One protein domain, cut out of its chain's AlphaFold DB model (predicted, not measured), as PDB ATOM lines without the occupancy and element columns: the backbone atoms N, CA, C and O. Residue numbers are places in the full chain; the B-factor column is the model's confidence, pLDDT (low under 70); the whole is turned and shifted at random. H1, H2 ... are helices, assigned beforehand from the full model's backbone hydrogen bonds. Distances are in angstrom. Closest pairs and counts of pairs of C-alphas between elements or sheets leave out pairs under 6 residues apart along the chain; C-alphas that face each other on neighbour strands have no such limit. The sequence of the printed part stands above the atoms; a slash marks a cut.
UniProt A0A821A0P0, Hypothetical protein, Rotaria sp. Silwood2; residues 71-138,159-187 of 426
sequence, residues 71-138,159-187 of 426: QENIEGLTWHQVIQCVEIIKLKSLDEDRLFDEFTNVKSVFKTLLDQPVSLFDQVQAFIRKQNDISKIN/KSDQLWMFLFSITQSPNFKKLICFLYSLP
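Overview. This is residues 71 to 138 and 159 to 187 of the 426 residues of the protein "Hypothetical protein" of Rotaria sp. Silwood2 (UniProt A0A821A0P0). The long helix H2 runs along one side, with H1 near one end and H3 at the other, like a three-sided frame; H4 and H5, side by side between H1 and H3, cross H2, and residues 129 to 138 of H3 stick out. The printed part has 97 residues, with five named helices, H1 to H5 in that order along the chain, which hold 72 of them, and no named strand; its class is all helix, and it is compact, with a radius of gyration of the C-alphas of 14.3 A and spans of 39 by 33 by 22 A.

Along the chain. H2, residues 96 to 114, measures 26.8 A from C-alpha 96 (147.994, 181.874, 178.531) to 114. H3, residues 120 to 138, measures 27.8 A, ending at (177.949, 205.000, 177.294). H1 is residues 79 to 89, H4 160 to 170, H5 174 to 185.

Arrangement. H2 touches H5 with residues 98 to 103 alone, about perpendicular at 80 degrees; closest C-alphas Leu 99 and Asn 175, 5.6 A. H4 only just touches H2 and its hairpin partner H5, with 3 pairs of C-alphas within 8 A each; closest Val 106 and Leu 167, 7.1 A, and Phe 168 and Lys 177, 6.8 A. H3 touches H4 with residues 124 to 128 alone; closest C-alphas Val 124 and Phe 166, 6.3 A. H1 and H2 are close but not clearly touching; closest C-alphas Trp 79 and Phe 100, 7.4 A. In H1 to H5 every O i to N i+4 pair is within hydrogen-bond range.

Size, cuts and confidence. Residues 139 to 158 are not printed; C-alphas 138 and 159 are 25.2 A apart. Of the links printed whole, none is long. No printed residue is under 70 in pLDDT.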
ATOM      1  N   GLN A  71     163.494 181.541 193.412       84.81
ATOM      2  CA  GLN A  71     164.358 180.368 193.505       84.81
ATOM      3  C   GLN A  71     165.415 180.360 192.394       84.81
ATOM      4  O   GLN A  71     165.142 180.726 191.254       84.81
ATOM      5  N   GLU A  72     166.618 179.897 192.725       83.12
ATOM      6  CA  GLU A  72     167.725 179.742 191.767       83.12
ATOM      7  C   GLU A  72     167.516 178.544 190.835       83.12
ATOM      8  O   GLU A  72     168.003 178.523 189.706       83.12
ATOM      9  N   ASN A  73     166.762 177.543 191.299       88.12
ATOM     10  CA  ASN A  73     166.465 176.350 190.528       88.12
ATOM     11  C   ASN A  73     165.117 176.473 189.805       88.12
ATOM     12  O   ASN A  73     164.068 176.102 190.335       88.12
ATOM     13  N   ILE A  74     165.163 176.938 188.559       91.75
ATOM     14  CA  ILE A  74     163.985 177.073 187.690       91.75
ATOM     15  C   ILE A  74     163.399 175.707 187.305       91.75
ATOM     16  O   ILE A  74     162.216 175.609 186.975       91.75
ATOM     17  N   GLU A  75     164.173 174.621 187.389       91.56
ATOM     18  CA  GLU A  75     163.674 173.276 187.095       91.56
ATOM     19  C   GLU A  75     162.523 172.880 188.033       91.56
ATOM     20  O   GLU A  75     161.553 172.257 187.589       91.56
ATOM     21  N   GLY A  76     162.580 173.328 189.293       93.81
ATOM     22  CA  GLY A  76     161.541 173.099 190.298       93.81
ATOM     23  C   GLY A  76     160.245 173.883 190.066       93.81
ATOM     24  O   GLY A  76     159.212 173.519 190.624       93.81
ATOM     25  N   LEU A  77     160.263 174.923 189.225       96.12
ATOM     26  CA  LEU A  77     159.085 175.739 188.933       96.12
ATOM     27  C   LEU A  77     158.095 174.953 188.066       96.12
ATOM     28  O   LEU A  77     158.425 174.505 186.975       96.12
ATOM     29  N   THR A  78     156.859 174.774 188.509       97.31
ATOM     30  CA  THR A  78     155.824 174.031 187.769       97.31
ATOM     31  C   THR A  78     154.883 174.973 187.022       97.31
ATOM     32  O   THR A  78     154.679 176.113 187.436       97.31
ATOM     33  N   TRP A  79     154.250 174.491 185.948       97.62
ATOM     34  CA  TRP A  79     153.247 175.277 185.218       97.62
ATOM     35  C   TRP A  79     152.090 175.731 186.119       97.62
ATOM     36  O   TRP A  79     151.662 176.881 186.060       97.62
ATOM     37  N   HIS A  80     151.639 174.854 187.020       97.44
ATOM     38  CA  HIS A  80     150.583 175.176 187.975       97.44
ATOM     39  C   HIS A  80     150.939 176.387 188.854       97.44
ATOM     40  O   HIS A  80     150.104 177.261 189.062       97.44
ATOM     41  N   GLN A  81     152.193 176.484 189.310       97.06
ATOM     42  CA  GLN A  81     152.670 177.635 190.085       97.06
ATOM     43  C   GLN A  81     152.709 178.924 189.255       97.06
ATOM     44  O   GLN A  81     152.431 180.000 189.784       97.06
ATOM     45  N   VAL A  82     153.029 178.826 187.960       97.12
ATOM     46  CA  VAL A  82     153.011 179.976 187.047       97.12
ATOM     47  C   VAL A  82     151.592 180.516 186.892       97.12
ATOM     48  O   VAL A  82     151.379 181.708 187.110       97.12
ATOM     49  N   ILE A  83     150.619 179.651 186.597       96.62
ATOM     50  CA  ILE A  83     149.214 180.059 186.451       96.62
ATOM     51  C   ILE A  83     148.642 180.595 187.760       96.62
ATOM     52  O   ILE A  83     148.064 181.678 187.764       96.62
ATOM     53  N   GLN A  84     148.902 179.930 188.888       96.06
ATOM     54  CA  GLN A  84     148.481 180.428 190.200       96.06
ATOM     55  C   GLN A  84     149.001 181.855 190.453       96.06
ATOM     56  O   GLN A  84     148.302 182.700 191.013       96.06
ATOM     57  N   CYS A  85     150.227 182.154 190.021       96.25
ATOM     58  CA  CYS A  85     150.805 183.489 190.137       96.25
ATOM     59  C   CYS A  85     150.076 184.515 189.266       96.25
ATOM     60  O   CYS A  85     149.718 185.593 189.750       96.25
ATOM     61  N   VAL A  86     149.804 184.170 188.006       95.88
ATOM     62  CA  VAL A  86     149.047 185.016 187.070       95.88
ATOM     63  C   VAL A  86     147.652 185.328 187.618       95.88
ATOM     64  O   VAL A  86     147.248 186.494 187.629       95.88
ATOM     65  N   GLU A  87     146.954 184.322 188.148       95.25
ATOM     66  CA  GLU A  87     145.618 184.456 188.738       95.25
ATOM     67  C   GLU A  87     145.599 185.401 189.945       95.25
ATOM     68  O   GLU A  87     144.734 186.277 190.043       95.25
ATOM     69  N   ILE A  88     146.561 185.262 190.867       94.88
ATOM     70  CA  ILE A  88     146.611 186.107 192.069       94.88
ATOM     71  C   ILE A  88     146.984 187.550 191.705       94.88
ATOM     72  O   ILE A  88     146.390 188.498 192.232       94.88
ATOM     73  N   ILE A  89     147.946 187.735 190.796       92.88
ATOM     74  CA  ILE A  89     148.390 189.063 190.355       92.88
ATOM     75  C   ILE A  89     147.307 189.769 189.533       92.88
ATOM     76  O   ILE A  89     147.208 190.999 189.579       92.88
ATOM     77  N   LYS A  90     146.469 189.004 188.824       93.25
ATOM     78  CA  LYS A  90     145.457 189.506 187.882       93.25
ATOM     79  C   LYS A  90     146.085 190.364 186.786       93.25
ATOM     80  O   LYS A  90     145.599 191.458 186.479       93.25
ATOM     81  N   LEU A  91     147.196 189.886 186.223       90.31
ATOM     82  CA  LEU A  91     147.908 190.598 185.168       90.31
ATOM     83  C   LEU A  91     147.046 190.599 183.896       90.31
ATOM     84  O   LEU A  91     146.769 189.552 183.319       90.31
ATOM     85  N   LYS A  92     146.575 191.779 183.478       87.50
ATOM     86  CA  LYS A  92     145.764 191.921 182.259       87.50
ATOM     87  C   LYS A  92     146.619 191.622 181.023       87.50
ATOM     88  O   LYS A  92     147.826 191.854 181.040       87.50
ATOM     89  N   SER A  93     145.977 191.236 179.917       86.94
ATOM     90  CA  SER A  93     146.586 191.120 178.572       86.94
ATOM     91  C   SER A  93     147.655 190.035 178.398       86.94
ATOM     92  O   SER A  93     148.557 190.183 177.570       86.94
ATOM     93  N   LEU A  94     147.569 188.963 179.179       93.06
ATOM     94  CA  LEU A  94     148.497 187.847 179.084       93.06
ATOM     95  C   LEU A  94     147.828 186.696 178.326       93.06
ATOM     96  O   LEU A  94     146.727 186.283 178.676       93.06
ATOM     97  N   ASP A  95     148.468 186.253 177.248       95.75
ATOM     98  CA  ASP A  95     148.022 185.112 176.444       95.75
ATOM     99  C   ASP A  95     148.540 183.831 177.114       95.75
ATOM    100  O   ASP A  95     149.752 183.614 177.161       95.75
ATOM    101  N   GLU A  96     147.641 183.047 177.718       95.00
ATOM    102  CA  GLU A  96     147.994 181.874 178.531       95.00
ATOM    103  C   GLU A  96     148.618 180.741 177.707       95.00
ATOM    104  O   GLU A  96     149.569 180.112 178.176       95.00
ATOM    105  N   ASP A  97     148.156 180.531 176.472       97.38
ATOM    106  CA  ASP A  97     148.706 179.505 175.579       97.38
ATOM    107  C   ASP A  97     150.142 179.872 175.192       97.38
ATOM    108  O   ASP A  97     151.073 179.080 175.360       97.38
ATOM    109  N   ARG A  98     150.362 181.131 174.789       97.62
ATOM    110  CA  ARG A  98     151.723 181.619 174.518       97.62
ATOM    111  C   ARG A  98     152.596 181.599 175.763       97.62
ATOM    112  O   ARG A  98     153.785 181.320 175.669       97.62
ATOM    113  N   LEU A  99     152.038 181.899 176.934       97.69
ATOM    114  CA  LEU A  99     152.777 181.838 178.192       97.69
ATOM    115  C   LEU A  99     153.255 180.412 178.497       97.69
ATOM    116  O   LEU A  99     154.370 180.253 178.996       97.69
ATOM    117  N   PHE A 100     152.445 179.395 178.196       98.19
ATOM    118  CA  PHE A 100     152.827 177.994 178.357       98.19
ATOM    119  C   PHE A 100     153.992 177.615 177.437       98.19
ATOM    120  O   PHE A 100     154.994 177.059 177.899       98.19
ATOM    121  N   ASP A 101     153.907 177.981 176.157       98.38
ATOM    122  CA  ASP A 101     154.980 177.750 175.185       98.38
ATOM    123  C   ASP A 101     156.276 178.460 175.605       98.38
ATOM    124  O   ASP A 101     157.363 177.879 175.605       98.38
ATOM    125  N   GLU A 102     156.172 179.710 176.056       98.25
ATOM    126  CA  GLU A 102     157.312 180.469 176.565       98.25
ATOM    127  C   GLU A 102     157.917 179.841 177.828       98.25
ATOM    128  O   GLU A 102     159.141 179.772 177.958       98.25
ATOM    129  N   PHE A 103     157.085 179.358 178.754       97.81
ATOM    130  CA  PHE A 103     157.529 178.674 179.968       97.81
ATOM    131  C   PHE A 103     158.287 177.380 179.645       97.81
ATOM    132  O   PHE A 103     159.373 177.149 180.186       97.81
ATOM    133  N   THR A 104     157.750 176.548 178.747       97.88
ATOM    134  CA  THR A 104     158.408 175.298 178.332       97.88
ATOM    135  C   THR A 104     159.733 175.571 177.620       97.88
ATOM    136  O   THR A 104     160.733 174.915 177.924       97.88
ATOM    137  N   ASN A 105     159.784 176.597 176.765       97.88
ATOM    138  CA  ASN A 105     161.011 177.038 176.108       97.88
ATOM    139  C   ASN A 105     162.072 177.503 177.121       97.88
ATOM    140  O   ASN A 105     163.207 177.029 177.096       97.88
ATOM    141  N   VAL A 106     161.704 178.375 178.068       97.50
ATOM    142  CA  VAL A 106     162.623 178.866 179.111       97.50
ATOM    143  C   VAL A 106     163.170 177.714 179.952       97.50
ATOM    144  O   VAL A 106     164.371 177.672 180.219       97.50
ATOM    145  N   LYS A 107     162.326 176.742 180.318       96.81
ATOM    146  CA  LYS A 107     162.770 175.528 181.013       96.81
ATOM    147  C   LYS A 107     163.753 174.699 180.197       96.81
ATOM    148  O   LYS A 107     164.760 174.249 180.742       96.81
ATOM    149  N   SER A 108     163.467 174.493 178.914       97.38
ATOM    150  CA  SER A 108     164.352 173.749 178.018       97.38
ATOM    151  C   SER A 108     165.722 174.417 177.923       97.38
ATOM    152  O   SER A 108     166.742 173.751 178.080       97.38
ATOM    153  N   VAL A 109     165.750 175.739 177.732       97.38
ATOM    154  CA  VAL A 109     166.995 176.512 177.662       97.38
ATOM    155  C   VAL A 109     167.754 176.455 178.983       97.38
ATOM    156  O   VAL A 109     168.952 176.194 178.972       97.38
ATOM    157  N   PHE A 110     167.074 176.622 180.119       96.88
ATOM    158  CA  PHE A 110     167.702 176.491 181.436       96.88
ATOM    159  C   PHE A 110     168.372 175.123 181.617       96.88
ATOM    160  O   PHE A 110     169.526 175.061 182.034       96.88
ATOM    161  N   LYS A 111     167.699 174.035 181.222       96.62
ATOM    162  CA  LYS A 111     168.278 172.687 181.259       96.62
ATOM    163  C   LYS A 111     169.517 172.570 180.368       96.62
ATOM    164  O   LYS A 111     170.544 172.078 180.818       96.62
ATOM    165  N   THR A 112     169.460 173.095 179.144       97.25
ATOM    166  CA  THR A 112     170.628 173.119 178.253       97.25
ATOM    167  C   THR A 112     171.801 173.885 178.860       97.25
ATOM    168  O   THR A 112     172.936 173.456 178.697       97.25
ATOM    169  N   LEU A 113     171.557 174.990 179.572       96.25
ATOM    170  CA  LEU A 113     172.614 175.743 180.258       96.25
ATOM    171  C   LEU A 113     173.234 174.959 181.421       96.25
ATOM    172  O   LEU A 113     174.431 175.105 181.658       96.25
ATOM    173  N   LEU A 114     172.445 174.141 182.129       95.31
ATOM    174  CA  LEU A 114     172.939 173.259 183.192       95.31
ATOM    175  C   LEU A 114     173.795 172.106 182.651       95.31
ATOM    176  O   LEU A 114     174.739 171.696 183.321       95.31
ATOM    177  N   ASP A 115     173.496 171.619 181.446       96.25
ATOM    178  CA  ASP A 115     174.242 170.534 180.793       96.25
ATOM    179  C   ASP A 115     175.574 171.008 180.167       96.25
ATOM    180  O   ASP A 115     176.375 170.196 179.694       96.25
ATOM    181  N   GLN A 116     175.836 172.320 180.138       96.12
ATOM    182  CA  GLN A 116     177.090 172.865 179.614       96.12
ATOM    183  C   GLN A 116     178.272 172.615 180.566       96.12
ATOM    184  O   GLN A 116     178.112 172.620 181.784       96.12
ATOM    185  N   PRO A 117     179.504 172.479 180.034       96.50
ATOM    186  CA  PRO A 117     180.698 172.281 180.861       96.50
ATOM    187  C   PRO A 117     181.052 173.509 181.715       96.50
ATOM    188  O   PRO A 117     181.805 173.397 182.680       96.50
ATOM    189  N   VAL A 118     180.545 174.690 181.350       96.00
ATOM    190  CA  VAL A 118     180.749 175.938 182.092       96.00
ATOM    191  C   VAL A 118     179.651 176.069 183.138       96.00
ATOM    192  O   VAL A 118     178.476 175.918 182.815       96.00
ATOM    193  N   SER A 119     180.007 176.406 184.380       95.31
ATOM    194  CA  SER A 119     179.005 176.561 185.437       95.31
ATOM    195  C   SER A 119     177.999 177.668 185.099       95.31
ATOM    196  O   SER A 119     178.370 178.713 184.561       95.31
ATOM    197  N   LEU A 120     176.724 177.468 185.457       95.12
ATOM    198  CA  LEU A 120     175.674 178.479 185.276       95.12
ATOM    199  C   LEU A 120     176.071 179.826 185.901       95.12
ATOM    200  O   LEU A 120     175.801 180.882 185.333       95.12
ATOM    201  N   PHE A 121     176.760 179.791 187.045       95.31
ATOM    202  CA  PHE A 121     177.281 180.989 187.692       95.31
ATOM    203  C   PHE A 121     178.260 181.748 186.798       95.31
ATOM    204  O   PHE A 121     178.079 182.945 186.583       95.31
ATOM    205  N   ASP A 122     179.265 181.068 186.244       95.81
ATOM    206  CA  ASP A 122     180.271 181.727 185.411       95.81
ATOM    207  C   ASP A 122     179.638 182.269 184.111       95.81
ATOM    208  O   ASP A 122     179.994 183.362 183.668       95.81
ATOM    209  N   GLN A 123     178.638 181.572 183.551       96.50
ATOM    210  CA  GLN A 123     177.863 182.044 182.394       96.50
ATOM    211  C   GLN A 123     177.101 183.348 182.701       96.50
ATOM    212  O   GLN A 123     177.207 184.324 181.951       96.50
ATOM    213  N   VAL A 124     176.369 183.399 183.822       96.06
ATOM    214  CA  VAL A 124     175.603 184.591 184.233       96.06
ATOM    215  C   VAL A 124     176.534 185.754 184.580       96.06
ATOM    216  O   VAL A 124     176.282 186.885 184.166       96.06
ATOM    217  N   GLN A 125     177.646 185.501 185.275       95.38
ATOM    218  CA  GLN A 125     178.625 186.547 185.589       95.38
ATOM    219  C   GLN A 125     179.299 187.109 184.334       95.38
ATOM    220  O   GLN A 125     179.479 188.323 184.228       95.38
ATOM    221  N   ALA A 126     179.624 186.264 183.351       96.06
ATOM    222  CA  ALA A 126     180.149 186.723 182.067       96.06
ATOM    223  C   ALA A 126     179.147 187.638 181.338       96.06
ATOM    224  O   ALA A 126     179.537 188.670 180.791       96.06
ATOM    225  N   PHE A 127     177.853 187.303 181.383       96.56
ATOM    226  CA  PHE A 127     176.793 188.158 180.848       96.56
ATOM    227  C   PHE A 127     176.708 189.512 181.571       96.56
ATOM    228  O   PHE A 127     176.666 190.545 180.903       96.56
ATOM    229  N   ILE A 128     176.721 189.529 182.909       94.81
ATOM    230  CA  ILE A 128     176.639 190.773 183.699       94.81
ATOM    231  C   ILE A 128     177.832 191.683 183.414       94.81
ATOM    232  O   ILE A 128     177.640 192.864 183.139       94.81
ATOM    233  N   ARG A 129     179.057 191.140 183.420       93.56
ATOM    234  CA  ARG A 129     180.271 191.913 183.101       93.56
ATOM    235  C   ARG A 129     180.158 192.567 181.727       93.56
ATOM    236  O   ARG A 129     180.330 193.774 181.609       93.56
ATOM    237  N   LYS A 130     179.720 191.798 180.724       94.94
ATOM    238  CA  LYS A 130     179.491 192.310 179.370       94.94
ATOM    239  C   LYS A 130     178.453 193.441 179.326       94.94
ATOM    240  O   LYS A 130     178.632 194.388 178.569       94.94
ATOM    241  N   GLN A 131     177.371 193.362 180.107       91.50
ATOM    242  CA  GLN A 131     176.376 194.443 180.195       91.50
ATOM    243  C   GLN A 131     176.947 195.698 180.867       91.50
ATOM    244  O   GLN A 131     176.697 196.814 180.406       91.50
ATOM    245  N   ASN A 132     177.752 195.521 181.915       88.31
ATOM    246  CA  ASN A 132     178.380 196.629 182.627       88.31
ATOM    247  C   ASN A 132     179.408 197.353 181.751       88.31
ATOM    248  O   ASN A 132     179.391 198.582 181.711       88.31
ATOM    249  N   ASP A 133     180.208 196.628 180.968       89.75
ATOM    250  CA  ASP A 133     181.159 197.224 180.021       89.75
ATOM    251  C   ASP A 133     180.446 198.097 178.978       89.75
ATOM    252  O   ASP A 133     180.858 199.224 178.703       89.75
ATOM    253  N   ILE A 134     179.307 197.626 178.453       83.50
ATOM    254  CA  ILE A 134     178.470 198.402 177.525       83.50
ATOM    255  C   ILE A 134     177.933 199.669 178.207       83.50
ATOM    256  O   ILE A 134     177.847 200.726 177.579       83.50
ATOM    257  N   SER A 135     177.571 199.593 179.489       79.62
ATOM    258  CA  SER A 135     177.080 200.754 180.239       79.62
ATOM    259  C   SER A 135     178.179 201.790 180.511       79.62
ATOM    260  O   SER A 135     177.922 202.985 180.352       79.62
ATOM    261  N   LYS A 136     179.408 201.346 180.821       80.12
ATOM    262  CA  LYS A 136     180.576 202.212 181.045       80.12
ATOM    263  C   LYS A 136     180.980 202.949 179.766       80.12
ATOM    264  O   LYS A 136     181.217 204.150 179.813       80.12
ATOM    265  N   ILE A 137     180.940 202.284 178.606       78.31
ATOM    266  CA  ILE A 137     181.192 202.930 177.301       78.31
ATOM    267  C   ILE A 137     180.207 204.081 177.035       78.31
ATOM    268  O   ILE A 137     180.572 205.084 176.429       78.31
ATOM    269  N   ASN A 138     178.963 203.965 177.502       73.38
ATOM    270  CA  ASN A 138     177.949 205.000 177.294       73.38
ATOM    271  C   ASN A 138     178.044 206.165 178.296       73.38
ATOM    272  O   ASN A 138     177.472 207.224 178.038       73.38
ATOM    273  N   LYS A 159     172.178 185.355 191.807       92.06
ATOM    274  CA  LYS A 159     170.940 186.010 192.234       92.06
ATOM    275  C   LYS A 159     169.822 185.723 191.223       92.06
ATOM    276  O   LYS A 159     170.048 185.731 190.013       92.06
ATOM    277  N   SER A 160     168.604 185.488 191.706       94.00
ATOM    278  CA  SER A 160     167.473 185.111 190.845       94.00
ATOM    279  C   SER A 160     167.129 186.172 189.794       94.00
ATOM    280  O   SER A 160     166.841 185.831 188.652       94.00
ATOM    281  N   ASP A 161     167.232 187.459 190.131       93.88
ATOM    282  CA  ASP A 161     167.054 188.565 189.182       93.88
ATOM    283  C   ASP A 161     168.069 188.506 188.035       93.88
ATOM    284  O   ASP A 161     167.698 188.617 186.867       93.88
ATOM    285  N   GLN A 162     169.339 188.261 188.357       95.06
ATOM    286  CA  GLN A 162     170.409 188.109 187.373       95.06
ATOM    287  C   GLN A 162     170.174 186.911 186.449       95.06
ATOM    288  O   GLN A 162     170.351 187.026 185.234       95.06
ATOM    289  N   LEU A 163     169.727 185.786 187.012       96.00
ATOM    290  CA  LEU A 163     169.382 184.592 186.247       96.00
ATOM    291  C   LEU A 163     168.239 184.863 185.261       96.00
ATOM    292  O   LEU A 163     168.360 184.544 184.078       96.00
ATOM    293  N   TRP A 164     167.153 185.494 185.714       96.94
ATOM    294  CA  TRP A 164     166.029 185.837 184.842       96.94
ATOM    295  C   TRP A 164     166.428 186.815 183.738       96.94
ATOM    296  O   TRP A 164     166.044 186.624 182.583       96.94
ATOM    297  N   MET A 165     167.232 187.835 184.056       95.88
ATOM    298  CA  MET A 165     167.761 188.755 183.046       95.88
ATOM    299  C   MET A 165     168.581 188.021 181.983       95.88
ATOM    300  O   MET A 165     168.396 188.273 180.791       95.88
ATOM    301  N   PHE A 166     169.457 187.105 182.404       97.38
ATOM    302  CA  PHE A 166     170.256 186.302 181.485       97.38
ATOM    303  C   PHE A 166     169.369 185.431 180.590       97.38
ATOM    304  O   PHE A 166     169.501 185.485 179.367       97.38
ATOM    305  N   LEU A 167     168.401 184.708 181.156       97.25
ATOM    306  CA  LEU A 167     167.490 183.859 180.383       97.25
ATOM    307  C   LEU A 167     166.688 184.652 179.352       97.25
ATOM    308  O   LEU A 167     166.593 184.235 178.199       97.25
ATOM    309  N   PHE A 168     166.168 185.827 179.708       97.06
ATOM    310  CA  PHE A 168     165.447 186.683 178.758       97.06
ATOM    311  C   PHE A 168     166.342 187.372 177.728       97.06
ATOM    312  O   PHE A 168     165.827 187.947 176.771       97.06
ATOM    313  N   SER A 169     167.664 187.337 177.902       96.88
ATOM    314  CA  SER A 169     168.603 187.796 176.874       96.88
ATOM    315  C   SER A 169     168.803 186.769 175.757       96.88
ATOM    316  O   SER A 169     169.146 187.146 174.640       96.88
ATOM    317  N   ILE A 170     168.553 185.488 176.047       97.19
ATOM    318  CA  ILE A 170     168.742 184.369 175.112       97.19
ATOM    319  C   ILE A 170     167.427 183.699 174.685       97.19
ATOM    320  O   ILE A 170     167.433 182.874 173.777       97.19
ATOM    321  N   THR A 171     166.297 184.051 175.306       96.94
ATOM    322  CA  THR A 171     164.961 183.534 174.969       96.94
ATOM    323  C   THR A 171     164.025 184.653 174.524       96.94
ATOM    324  O   THR A 171     164.034 185.754 175.074       96.94
ATOM    325  N   GLN A 172     163.181 184.370 173.529       96.75
ATOM    326  CA  GLN A 172     162.073 185.249 173.158       96.75
ATOM    327  C   GLN A 172     160.822 184.840 173.935       96.75
ATOM    328  O   GLN A 172     160.050 184.005 173.477       96.75
ATOM    329  N   SER A 173     160.645 185.439 175.113       96.94
ATOM    330  CA  SER A 173     159.528 185.120 176.011       96.94
ATOM    331  C   SER A 173     158.829 186.388 176.510       96.94
ATOM    332  O   SER A 173     159.021 186.782 177.662       96.94
ATOM    333  N   PRO A 174     158.091 187.117 175.650       96.38
ATOM    334  CA  PRO A 174     157.500 188.403 176.010       96.38
ATOM    335  C   PRO A 174     156.439 188.323 177.118       96.38
ATOM    336  O   PRO A 174     156.407 189.222 177.961       96.38
ATOM    337  N   ASN A 175     155.582 187.300 177.158       96.88
ATOM    338  CA  ASN A 175     154.562 187.155 178.203       96.88
ATOM    339  C   ASN A 175     155.188 186.762 179.545       96.88
ATOM    340  O   ASN A 175     154.887 187.369 180.575       96.88
ATOM    341  N   PHE A 176     156.122 185.813 179.533       96.56
ATOM    342  CA  PHE A 176     156.842 185.388 180.726       96.56
ATOM    343  C   PHE A 176     157.727 186.522 181.256       96.56
ATOM    344  O   PHE A 176     157.723 186.808 182.451       96.56
ATOM    345  N   LYS A 177     158.394 187.275 180.371       96.69
ATOM    346  CA  LYS A 177     159.143 188.484 180.741       96.69
ATOM    347  C   LYS A 177     158.242 189.535 181.380       96.69
ATOM    348  O   LYS A 177     158.632 190.098 182.396       96.69
ATOM    349  N   LYS A 178     157.040 189.790 180.845       95.69
ATOM    350  CA  LYS A 178     156.066 190.701 181.480       95.69
ATOM    351  C   LYS A 178     155.717 190.250 182.900       95.69
ATOM    352  O   LYS A 178     155.740 191.081 183.805       95.69
ATOM    353  N   LEU A 179     155.442 188.958 183.100       96.25
ATOM    354  CA  LEU A 179     155.149 188.389 184.419       96.25
ATOM    355  C   LEU A 179     156.318 188.596 185.394       96.25
ATOM    356  O   LEU A 179     156.125 189.152 186.474       96.25
ATOM    357  N   ILE A 180     157.534 188.214 185.003       96.12
ATOM    358  CA  ILE A 180     158.719 188.371 185.854       96.12
ATOM    359  C   ILE A 180     159.015 189.851 186.126       96.12
ATOM    360  O   ILE A 180     159.235 190.232 187.272       96.12
ATOM    361  N   CYS A 181     158.964 190.723 185.117       94.94
ATOM    362  CA  CYS A 181     159.154 192.160 185.315       94.94
ATOM    363  C   CYS A 181     158.128 192.739 186.295       94.94
ATOM    364  O   CYS A 181     158.501 193.533 187.159       94.94
ATOM    365  N   PHE A 182     156.864 192.317 186.211       94.94
ATOM    366  CA  PHE A 182     155.850 192.714 187.182       94.94
ATOM    367  C   PHE A 182     156.231 192.253 188.596       94.94
ATOM    368  O   PHE A 182     156.246 193.068 189.517       94.94
ATOM    369  N   LEU A 183     156.607 190.984 188.768       94.25
ATOM    370  CA  LEU A 183     157.020 190.430 190.061       94.25
ATOM    371  C   LEU A 183     158.185 191.201 190.687       94.25
ATOM    372  O   LEU A 183     158.129 191.558 191.861       94.25
ATOM    373  N   TYR A 184     159.218 191.516 189.905       91.75
ATOM    374  CA  TYR A 184     160.377 192.265 190.397       91.75
ATOM    375  C   TYR A 184     160.105 193.763 190.591       91.75
ATOM    376  O   TYR A 184     160.845 194.417 191.330       91.75
ATOM    377  N   SER A 185     159.032 194.300 189.998       90.62
ATOM    378  CA  SER A 185     158.562 195.668 190.253       90.62
ATOM    379  C   SER A 185     157.864 195.826 191.609       90.62
ATOM    380  O   SER A 185     157.698 196.953 192.088       90.62
ATOM    381  N   LEU A 186     157.471 194.716 192.246       87.81
ATOM    382  CA  LEU A 186     156.901 194.741 193.585       87.81
ATOM    383  C   LEU A 186     157.981 195.194 194.581       87.81
ATOM    384  O   LEU A 186     159.036 194.555 194.684       87.81
ATOM    385  N   PRO A 187     157.755 196.290 195.326       79.88
ATOM    386  CA  PRO A 187     158.712 196.732 196.324       79.88
ATOM    387  C   PRO A 187     158.822 195.672 197.422       79.88
ATOM    388  O   PRO A 187     157.820 195.226 197.976       79.88
TER     389      PRO A 187